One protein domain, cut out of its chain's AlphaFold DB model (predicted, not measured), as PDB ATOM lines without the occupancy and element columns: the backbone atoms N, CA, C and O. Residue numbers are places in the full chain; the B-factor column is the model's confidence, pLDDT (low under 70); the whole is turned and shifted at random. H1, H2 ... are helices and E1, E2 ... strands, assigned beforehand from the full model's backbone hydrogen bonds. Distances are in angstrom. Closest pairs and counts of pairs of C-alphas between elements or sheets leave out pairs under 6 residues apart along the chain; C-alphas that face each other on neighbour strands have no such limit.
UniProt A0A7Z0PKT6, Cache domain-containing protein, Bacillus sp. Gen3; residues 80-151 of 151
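This is residues 80 to 151 of the 151 residues of the protein "Cache domain-containing protein" of Bacillus sp. Gen3 (UniProt A0A7Z0PKT6). A small two-stranded hairpin, E1 and E2, stands between two helices: H1 packs on it, and H2 sits on the other side with few contacts. The 72 printed residues, under half in named elements, have two named helices and two named strands in the order H1, E1, E2, H2; the class is mixed and the sheet antiparallel. The whole is compact, radius of gyration of the C-alphas 12.5 A, spanning 30 by 26 by 25 A.

The closest C-alphas of H1, residues 90 to 102, and E2, residues 118 to 121, are Asp 97 and Ser 121, 5.8 A apart. E1, residues 109 to 112, forms an antiparallel hairpin with E2; N 111 and O 119, 2.8 A, are within hydrogen-bond range. The closest C-alphas of E1 and H2, residues 136 to 143, are Gly 112 and Tyr 138, 7.4 A. H1 and H2 are apart. In both helices every O i to N i+4 pair is within hydrogen-bond range.

H1 begins at C-alpha 90 (164.698, 194.970, 186.671) and is 18.4 A long. E1 measures 10.5 A, E2 10.3 A. H2, 10.7 A, ends at C-alpha 143 (187.273, 212.708, 183.058).

The C-alphas farthest apart, Tyr 102 and Asp 129, are 31.2 A apart. The printed part has no cut; E2 to H2 is a long link. Residue 151 alone is under pLDDT 70.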
ATOM      1  N   LYS A  80     168.092 206.392 186.601       91.88
ATOM      2  CA  LYS A  80     168.339 207.034 187.901       91.88
ATOM      3  C   LYS A  80     168.999 206.074 188.873       91.88
ATOM      4  O   LYS A  80     168.660 204.895 188.911       91.88
ATOM      5  N   SER A  81     169.823 206.606 189.776       88.62
ATOM      6  CA  SER A  81     170.474 205.794 190.811       88.62
ATOM      7  C   SER A  81     169.503 205.031 191.717       88.62
ATOM      8  O   SER A  81     169.840 203.962 192.213       88.62
ATOM      9  N   SER A  82     168.276 205.532 191.893       91.62
ATOM     10  CA  SER A  82     167.206 204.857 192.641       91.62
ATOM     11  C   SER A  82     166.649 203.603 191.954       91.62
ATOM     12  O   SER A  82     165.930 202.830 192.582       91.62
ATOM     13  N   GLU A  83     166.920 203.413 190.661       92.38
ATOM     14  CA  GLU A  83     166.471 202.249 189.888       92.38
ATOM     15  C   GLU A  83     167.447 201.066 190.003       92.38
ATOM     16  O   GLU A  83     167.104 199.949 189.607       92.38
ATOM     17  N   TYR A  84     168.641 201.283 190.571       93.06
ATOM     18  CA  TYR A  84     169.616 200.228 190.830       93.06
ATOM     19  C   TYR A  84     169.180 199.369 192.024       93.06
ATOM     20  O   TYR A  84     169.124 199.826 193.164       93.06
ATOM     21  N   GLN A  85     168.896 198.097 191.756       91.25
ATOM     22  CA  GLN A  85     168.463 197.087 192.726       91.25
ATOM     23  C   GLN A  85     169.332 195.827 192.582       91.25
ATOM     24  O   GLN A  85     168.853 194.741 192.254       91.25
ATOM     25  N   GLY A  86     170.647 195.987 192.762       86.81
ATOM     26  CA  GLY A  86     171.626 194.904 192.607       86.81
ATOM     27  C   GLY A  86     171.778 194.413 191.160       86.81
ATOM     28  O   GLY A  86     171.426 195.114 190.216       86.81
ATOM     29  N   MET A  87     172.310 193.202 190.965       81.06
ATOM     30  CA  MET A  87     172.562 192.643 189.618       81.06
ATOM     31  C   MET A  87     171.300 192.475 188.766       81.06
ATOM     32  O   MET A  87     171.368 192.567 187.538       81.06
ATOM     33  N   GLU A  88     170.145 192.270 189.395       85.31
ATOM     34  CA  GLU A  88     168.893 192.102 188.664       85.31
ATOM     35  C   GLU A  88     168.383 193.427 188.102       85.31
ATOM     36  O   GLU A  88     168.077 193.479 186.910       85.31
ATOM     37  N   SER A  89     168.345 194.487 188.931       92.50
ATOM     38  CA  SER A  89     167.929 195.857 188.566       92.50
ATOM     39  C   SER A  89     166.853 195.894 187.468       92.50
ATOM     40  O   SER A  89     167.108 196.398 186.371       92.50
ATOM     41  N   PRO A  90     165.650 195.345 187.721       93.25
ATOM     42  CA  PRO A  90     164.698 194.970 186.671       93.25
ATOM     43  C   PRO A  90     164.239 196.147 185.801       93.25
ATOM     44  O   PRO A  90     164.013 195.976 184.607       93.25
ATOM     45  N   ILE A  91     164.140 197.352 186.372       94.50
ATOM     46  CA  ILE A  91     163.777 198.572 185.633       94.50
ATOM     47  C   ILE A  91     164.886 198.957 184.650       94.50
ATOM     48  O   ILE A  91     164.611 199.212 183.479       94.50
ATOM     49  N   VAL A  92     166.138 198.977 185.117       95.12
ATOM     50  CA  VAL A  92     167.301 199.302 184.281       95.12
ATOM     51  C   VAL A  92     167.465 198.246 183.197       95.12
ATOM     52  O   VAL A  92     167.551 198.589 182.024       95.12
ATOM     53  N   ARG A  93     167.411 196.965 183.570       94.00
ATOM     54  CA  ARG A  93     167.498 195.843 182.633       94.00
ATOM     55  C   ARG A  93     166.440 195.930 181.540       94.00
ATOM     56  O   ARG A  93     166.797 195.846 180.375       94.00
ATOM     57  N   LYS A  94     165.182 196.202 181.897       94.75
ATOM     58  CA  LYS A  94     164.113 196.390 180.913       94.75
ATOM     59  C   LYS A  94     164.425 197.525 179.933       94.75
ATOM     60  O   LYS A  94     164.280 197.322 178.738       94.75
ATOM     61  N   LYS A  95     164.893 198.687 180.409       95.06
ATOM     62  CA  LYS A  95     165.292 199.802 179.525       95.06
ATOM     63  C   LYS A  95     166.406 199.387 178.553       95.06
ATOM     64  O   LYS A  95     166.347 199.735 177.378       95.06
ATOM     65  N   LEU A  96     167.401 198.640 179.038       95.31
ATOM     66  CA  LEU A  96     168.508 198.132 178.221       95.31
ATOM     67  C   LEU A  96     168.044 197.088 177.191       95.31
ATOM     68  O   LEU A  96     168.456 197.146 176.035       95.31
ATOM     69  N   ASP A  97     167.175 196.161 177.595       94.88
ATOM     70  CA  ASP A  97     166.607 195.130 176.721       94.88
ATOM     71  C   ASP A  97     165.701 195.748 175.645       94.88
ATOM     72  O   ASP A  97     165.819 195.411 174.468       94.88
ATOM     73  N   ASP A  98     164.838 196.697 176.025       94.56
ATOM     74  CA  ASP A  98     163.991 197.444 175.094       94.56
ATOM     75  C   ASP A  98     164.859 198.178 174.059       94.56
ATOM     76  O   ASP A  98     164.597 198.082 172.861       94.56
ATOM     77  N   TYR A  99     165.942 198.835 174.489       95.12
ATOM     78  CA  TYR A  99     166.874 199.498 173.575       95.12
ATOM     79  C   TYR A  99     167.507 198.525 172.569       95.12
ATOM     80  O   TYR A  99     167.468 198.784 171.364       95.12
ATOM     81  N   MET A 100     168.023 197.384 173.039       94.25
ATOM     82  CA  MET A 100     168.605 196.332 172.193       94.25
ATOM     83  C   MET A 100     167.601 195.759 171.183       94.25
ATOM     84  O   MET A 100     167.969 195.465 170.046       94.25
ATOM     85  N   ASN A 101     166.326 195.629 171.568       93.38
ATOM     86  CA  ASN A 101     165.273 195.133 170.679       93.38
ATOM     87  C   ASN A 101     165.018 196.073 169.492       93.38
ATOM     88  O   ASN A 101     164.736 195.599 168.389       93.38
ATOM     89  N   TYR A 102     165.131 197.388 169.699       92.12
ATOM     90  CA  TYR A 102     164.974 198.383 168.633       92.12
ATOM     91  C   TYR A 102     166.270 198.642 167.846       92.12
ATOM     92  O   TYR A 102     166.200 199.076 166.697       92.12
ATOM     93  N   HIS A 103     167.439 198.329 168.413       94.06
ATOM     94  CA  HIS A 103     168.747 198.618 167.818       94.06
ATOM     95  C   HIS A 103     169.548 197.338 167.557       94.06
ATOM     96  O   HIS A 103     170.547 197.062 168.215       94.06
ATOM     97  N   GLN A 104     169.152 196.574 166.535       88.81
ATOM     98  CA  GLN A 104     169.782 195.280 166.211       88.81
ATOM     99  C   GLN A 104     171.278 195.356 165.859       88.81
ATOM    100  O   GLN A 104     171.973 194.344 165.909       88.81
ATOM    101  N   ASN A 105     171.783 196.544 165.513       90.12
ATOM    102  CA  ASN A 105     173.200 196.776 165.220       90.12
ATOM    103  C   ASN A 105     174.051 197.010 166.483       90.12
ATOM    104  O   ASN A 105     175.277 197.067 166.392       90.12
ATOM    105  N   VAL A 106     173.427 197.148 167.655       93.19
ATOM    106  CA  VAL A 106     174.123 197.300 168.933       93.19
ATOM    107  C   VAL A 106     174.454 195.914 169.471       93.19
ATOM    108  O   VAL A 106     173.582 195.069 169.640       93.19
ATOM    109  N   GLN A 107     175.736 195.665 169.733       93.25
ATOM    110  CA  GLN A 107     176.186 194.364 170.233       93.25
ATOM    111  C   GLN A 107     175.861 194.168 171.717       93.25
ATOM    112  O   GLN A 107     175.522 193.063 172.144       93.25
ATOM    113  N   ALA A 108     176.029 195.226 172.506       93.25
ATOM    114  CA  ALA A 108     175.730 195.239 173.924       93.25
ATOM    115  C   ALA A 108     175.521 196.673 174.403       93.25
ATOM    116  O   ALA A 108     176.156 197.604 173.904       93.25
ATOM    117  N   ILE A 109     174.696 196.820 175.431       95.12
ATOM    118  CA  ILE A 109     174.530 198.054 176.188       95.12
ATOM    119  C   ILE A 109     174.671 197.753 177.679       95.12
ATOM    120  O   ILE A 109     174.233 196.703 178.160       95.12
ATOM    121  N   TYR A 110     175.317 198.648 178.421       94.06
ATOM    122  CA  TYR A 110     175.654 198.407 179.818       94.06
ATOM    123  C   TYR A 110     175.740 199.684 180.648       94.06
ATOM    124  O   TYR A 110     176.024 200.768 180.146       94.06
ATOM    125  N   VAL A 111     175.537 199.514 181.952       94.25
ATOM    126  CA  VAL A 111     175.701 200.528 182.990       94.25
ATOM    127  C   VAL A 111     176.700 200.006 184.016       94.25
ATOM    128  O   VAL A 111     176.568 198.876 184.491       94.25
ATOM    129  N   GLY A 112     177.687 200.832 184.362       92.75
ATOM    130  CA  GLY A 112     178.581 200.612 185.497       92.75
ATOM    131  C   GLY A 112     178.336 201.660 186.573       92.75
ATOM    132  O   GLY A 112     178.324 202.851 186.273       92.75
ATOM    133  N   THR A 113     178.148 201.235 187.818       92.12
ATOM    134  CA  THR A 113     177.939 202.146 188.950       92.12
ATOM    135  C   THR A 113     179.239 202.399 189.720       92.12
ATOM    136  O   THR A 113     180.198 201.628 189.649       92.12
ATOM    137  N   GLU A 114     179.248 203.446 190.545       91.12
ATOM    138  CA  GLU A 114     180.345 203.748 191.481       91.12
ATOM    139  C   GLU A 114     180.591 202.634 192.514       91.12
ATOM    140  O   GLU A 114     181.705 202.463 193.019       91.12
ATOM    141  N   THR A 115     179.571 201.822 192.800       90.50
ATOM    142  CA  THR A 115     179.674 200.666 193.703       90.50
ATOM    143  C   THR A 115     180.295 199.434 193.040       90.50
ATOM    144  O   THR A 115     180.513 198.436 193.721       90.50
ATOM    145  N   GLY A 116     180.608 199.492 191.739       89.81
ATOM    146  CA  GLY A 116     181.152 198.368 190.968       89.81
ATOM    147  C   GLY A 116     180.079 197.435 190.397       89.81
ATOM    148  O   GLY A 116     180.410 196.407 189.815       89.81
ATOM    149  N   LEU A 117     178.795 197.781 190.534       90.25
ATOM    150  CA  LEU A 117     177.709 197.026 189.921       90.25
ATOM    151  C   LEU A 117     177.744 197.223 188.402       90.25
ATOM    152  O   LEU A 117     177.787 198.355 187.922       90.25
ATOM    153  N   MET A 118     177.672 196.120 187.658       91.88
ATOM    154  CA  MET A 118     177.499 196.135 186.210       91.88
ATOM    155  C   MET A 118     176.155 195.515 185.833       91.88
ATOM    156  O   MET A 118     175.854 194.384 186.215       91.88
ATOM    157  N   ILE A 119     175.363 196.246 185.053       93.06
ATOM    158  CA  ILE A 119     174.100 195.776 184.476       93.06
ATOM    159  C   ILE A 119     174.258 195.853 182.962       93.06
ATOM    160  O   ILE A 119     174.672 196.890 182.454       93.06
ATOM    161  N   GLN A 120     173.955 194.776 182.239       93.25
ATOM    162  CA  GLN A 120     174.123 194.734 180.786       93.25
ATOM    163  C   GLN A 120     173.031 193.938 180.074       93.25
ATOM    164  O   GLN A 120     172.451 193.011 180.658       93.25
ATOM    165  N   SER A 121     172.828 194.280 178.803       93.69
ATOM    166  CA  SER A 121     172.046 193.525 177.831       93.69
ATOM    167  C   SER A 121     172.861 193.309 176.542       93.69
ATOM    168  O   SER A 121     173.473 194.269 176.070       93.69
ATOM    169  N   PRO A 122     172.917 192.086 175.972       92.19
ATOM    170  CA  PRO A 122     172.328 190.850 176.490       92.19
ATOM    171  C   PRO A 122     172.923 190.433 177.839       92.19
ATOM    172  O   PRO A 122     174.089 190.706 178.134       92.19
ATOM    173  N   ASN A 123     172.128 189.758 178.673       86.88
ATOM    174  CA  ASN A 123     172.599 189.318 179.984       86.88
ATOM    175  C   ASN A 123     173.678 188.234 179.828       86.88
ATOM    176  O   ASN A 123     173.381 187.086 179.496       86.88
ATOM    177  N   LYS A 124     174.936 188.602 180.065       84.88
ATOM    178  CA  LYS A 124     176.084 187.695 180.010       84.88
ATOM    179  C   LYS A 124     176.753 187.616 181.378       84.88
ATOM    180  O   LYS A 124     176.961 188.635 182.035       84.88
ATOM    181  N   LYS A 125     177.122 186.400 181.793       80.88
ATOM    182  CA  LYS A 125     177.911 186.187 183.009       80.88
ATOM    183  C   LYS A 125     179.307 186.784 182.805       80.88
ATOM    184  O   LYS A 125     180.025 186.364 181.895       80.88
ATOM    185  N   MET A 126     179.659 187.768 183.627       82.31
ATOM    186  CA  MET A 126     181.009 188.331 183.667       82.31
ATOM    187  C   MET A 126     181.929 187.479 184.543       82.31
ATOM    188  O   MET A 126     181.462 186.626 185.302       82.31
ATOM    189  N   ALA A 127     183.238 187.692 184.407       85.62
ATOM    190  CA  ALA A 127     184.214 187.116 185.323       85.62
ATOM    191  C   ALA A 127     183.953 187.614 186.756       85.62
ATOM    192  O   ALA A 127     183.453 188.723 186.944       85.62
ATOM    193  N   GLU A 128     184.262 186.788 187.757       82.50
ATOM    194  CA  GLU A 128     183.979 187.102 189.167       82.50
ATOM    195  C   GLU A 128     184.759 188.325 189.674       82.50
ATOM    196  O   GLU A 128     184.321 188.992 190.605       82.50
ATOM    197  N   ASP A 129     185.881 188.646 189.032       87.88
ATOM    198  CA  ASP A 129     186.760 189.780 189.318       87.88
ATOM    199  C   ASP A 129     186.491 191.011 188.431       87.88
ATOM    200  O   ASP A 129     187.241 191.988 188.476       87.88
ATOM    201  N   TYR A 130     185.433 190.994 187.613       88.75
ATOM    202  CA  TYR A 130     185.143 192.097 186.704       88.75
ATOM    203  C   TYR A 130     184.669 193.348 187.462       88.75
ATOM    204  O   TYR A 130     183.573 193.369 188.019       88.75
ATOM    205  N   ASP A 131     185.455 194.427 187.396       92.44
ATOM    206  CA  ASP A 131     185.094 195.743 187.931       92.44
ATOM    207  C   ASP A 131     184.903 196.761 186.787       92.44
ATOM    208  O   ASP A 131     185.876 197.102 186.099       92.44
ATOM    209  N   PRO A 132     183.681 197.297 186.568       92.88
ATOM    210  CA  PRO A 132     183.445 198.298 185.529       92.88
ATOM    211  C   PRO A 132     184.284 199.569 185.729       92.88
ATOM    212  O   PRO A 132     184.627 200.221 184.746       92.88
ATOM    213  N   ARG A 133     184.692 199.892 186.961       94.81
ATOM    214  CA  ARG A 133     185.419 201.129 187.299       94.81
ATOM    215  C   ARG A 133     186.876 201.121 186.848       94.81
ATOM    216  O   ARG A 133     187.497 202.172 186.699       94.81
ATOM    217  N   GLN A 134     187.427 199.934 186.609       94.88
ATOM    218  CA  GLN A 134     188.783 199.759 186.087       94.88
ATOM    219  C   GLN A 134     188.831 199.817 184.554       94.88
ATOM    220  O   GLN A 134     189.907 199.745 183.961       94.88
ATOM    221  N   ARG A 135     187.676 199.907 183.886       92.81
ATOM    222  CA  ARG A 135     187.607 199.877 182.425       92.81
ATOM    223  C   ARG A 135     187.906 201.259 181.835       92.81
ATOM    224  O   ARG A 135     187.431 202.253 182.383       92.81
ATOM    225  N   PRO A 136     188.597 201.332 180.679       93.19
ATOM    226  CA  PRO A 136     188.898 202.606 180.029       93.19
ATOM    227  C   PRO A 136     187.656 203.468 179.790       93.19
ATOM    228  O   PRO A 136     187.665 204.640 180.130       93.19
ATOM    229  N   TRP A 137     186.556 202.880 179.306       91.88
ATOM    230  CA  TRP A 137     185.313 203.619 179.048       91.88
ATOM    231  C   TRP A 137     184.752 204.306 180.302       91.88
ATOM    232  O   TRP A 137     184.229 205.411 180.206       91.88
ATOM    233  N   TYR A 138     184.893 203.690 181.479       92.81
ATOM    234  CA  TYR A 138     184.421 204.267 182.735       92.81
ATOM    235  C   TYR A 138     185.340 205.401 183.191       92.81
ATOM    236  O   TYR A 138     184.884 206.481 183.555       92.81
ATOM    237  N   GLN A 139     186.654 205.169 183.138       92.81
ATOM    238  CA  GLN A 139     187.652 206.160 183.541       92.81
ATOM    239  C   GLN A 139     187.638 207.394 182.640       92.81
ATOM    240  O   GLN A 139     187.754 208.512 183.135       92.81
ATOM    241  N   GLU A 140     187.484 207.207 181.331       91.12
ATOM    242  CA  GLU A 140     187.361 208.314 180.391       91.12
ATOM    243  C   GLU A 140     186.060 209.089 180.639       91.12
ATOM    244  O   GLU A 140     186.106 210.317 180.715       91.12
ATOM    245  N   ALA A 141     184.927 208.407 180.869       89.94
ATOM    246  CA  ALA A 141     183.648 209.067 181.160       89.94
ATOM    247  C   ALA A 141     183.723 209.948 182.416       89.94
ATOM    248  O   ALA A 141     183.203 211.061 182.432       89.94
ATOM    249  N   LEU A 142     184.453 209.508 183.446       89.88
ATOM    250  CA  LEU A 142     184.690 210.315 184.647       89.88
ATOM    251  C   LEU A 142     185.543 211.564 184.393       89.88
ATOM    252  O   LEU A 142     185.358 212.573 185.073       89.88
ATOM    253  N   LYS A 143     186.474 211.527 183.431       90.69
ATOM    254  CA  LYS A 143     187.273 212.708 183.058       90.69
ATOM    255  C   LYS A 143     186.437 213.749 182.315       90.69
ATOM    256  O   LYS A 143     186.799 214.924 182.320       90.69
ATOM    257  N   LYS A 144     185.349 213.320 181.671       86.88
ATOM    258  CA  LYS A 144     184.478 214.152 180.835       86.88
ATOM    259  C   LYS A 144     182.996 213.912 181.166       86.88
ATOM    260  O   LYS A 144     182.254 213.401 180.333       86.88
ATOM    261  N   PRO A 145     182.530 214.317 182.359       75.44
ATOM    262  CA  PRO A 145     181.200 213.964 182.868       75.44
ATOM    263  C   PRO A 145     180.021 214.561 182.078       75.44
ATOM    264  O   PRO A 145     178.876 214.210 182.343       75.44
ATOM    265  N   SER A 146     180.276 215.477 181.140       75.06
ATOM    266  CA  SER A 146     179.257 216.124 180.302       75.06
ATOM    267  C   SER A 146     179.435 215.843 178.806       75.06
ATOM    268  O   SER A 146     178.774 216.484 177.997       75.06
ATOM    269  N   GLU A 147     180.325 214.921 178.426       79.88
ATOM    270  CA  GLU A 147     180.554 214.554 177.026       79.88
ATOM    271  C   GLU A 147     180.401 213.041 176.840       79.88
ATOM    272  O   GLU A 147     181.012 212.249 177.560       79.88
ATOM    273  N   THR A 148     179.644 212.629 175.825       81.88
ATOM    274  CA  THR A 148     179.643 211.231 175.378       81.88
ATOM    275  C   THR A 148     180.973 210.916 174.693       81.88
ATOM    276  O   THR A 148     181.442 211.671 173.841       81.88
ATOM    277  N   ILE A 149     181.598 209.795 175.057       82.38
ATOM    278  CA  ILE A 149     182.942 209.431 174.595       82.38
ATOM    279  C   ILE A 149     182.861 208.375 173.498       82.38
ATOM    280  O   ILE A 149     182.219 207.341 173.673       82.38
ATOM    281  N   ILE A 150     183.563 208.627 172.393       77.25
ATOM    282  CA  ILE A 150     183.801 207.662 171.315       77.25
ATOM    283  C   ILE A 150     185.242 207.159 171.425       77.25
ATOM    284  O   ILE A 150     186.150 207.957 171.677       77.25
ATOM    285  N   TYR A 151     185.435 205.854 171.232       61.84
ATOM    286  CA  TYR A 151     186.740 205.199 171.135       61.84
ATOM    287  C   TYR A 151     186.983 204.681 169.718       61.84
ATOM    288  O   TYR A 151     186.004 204.185 169.114       61.84
TER     289      TYR A 151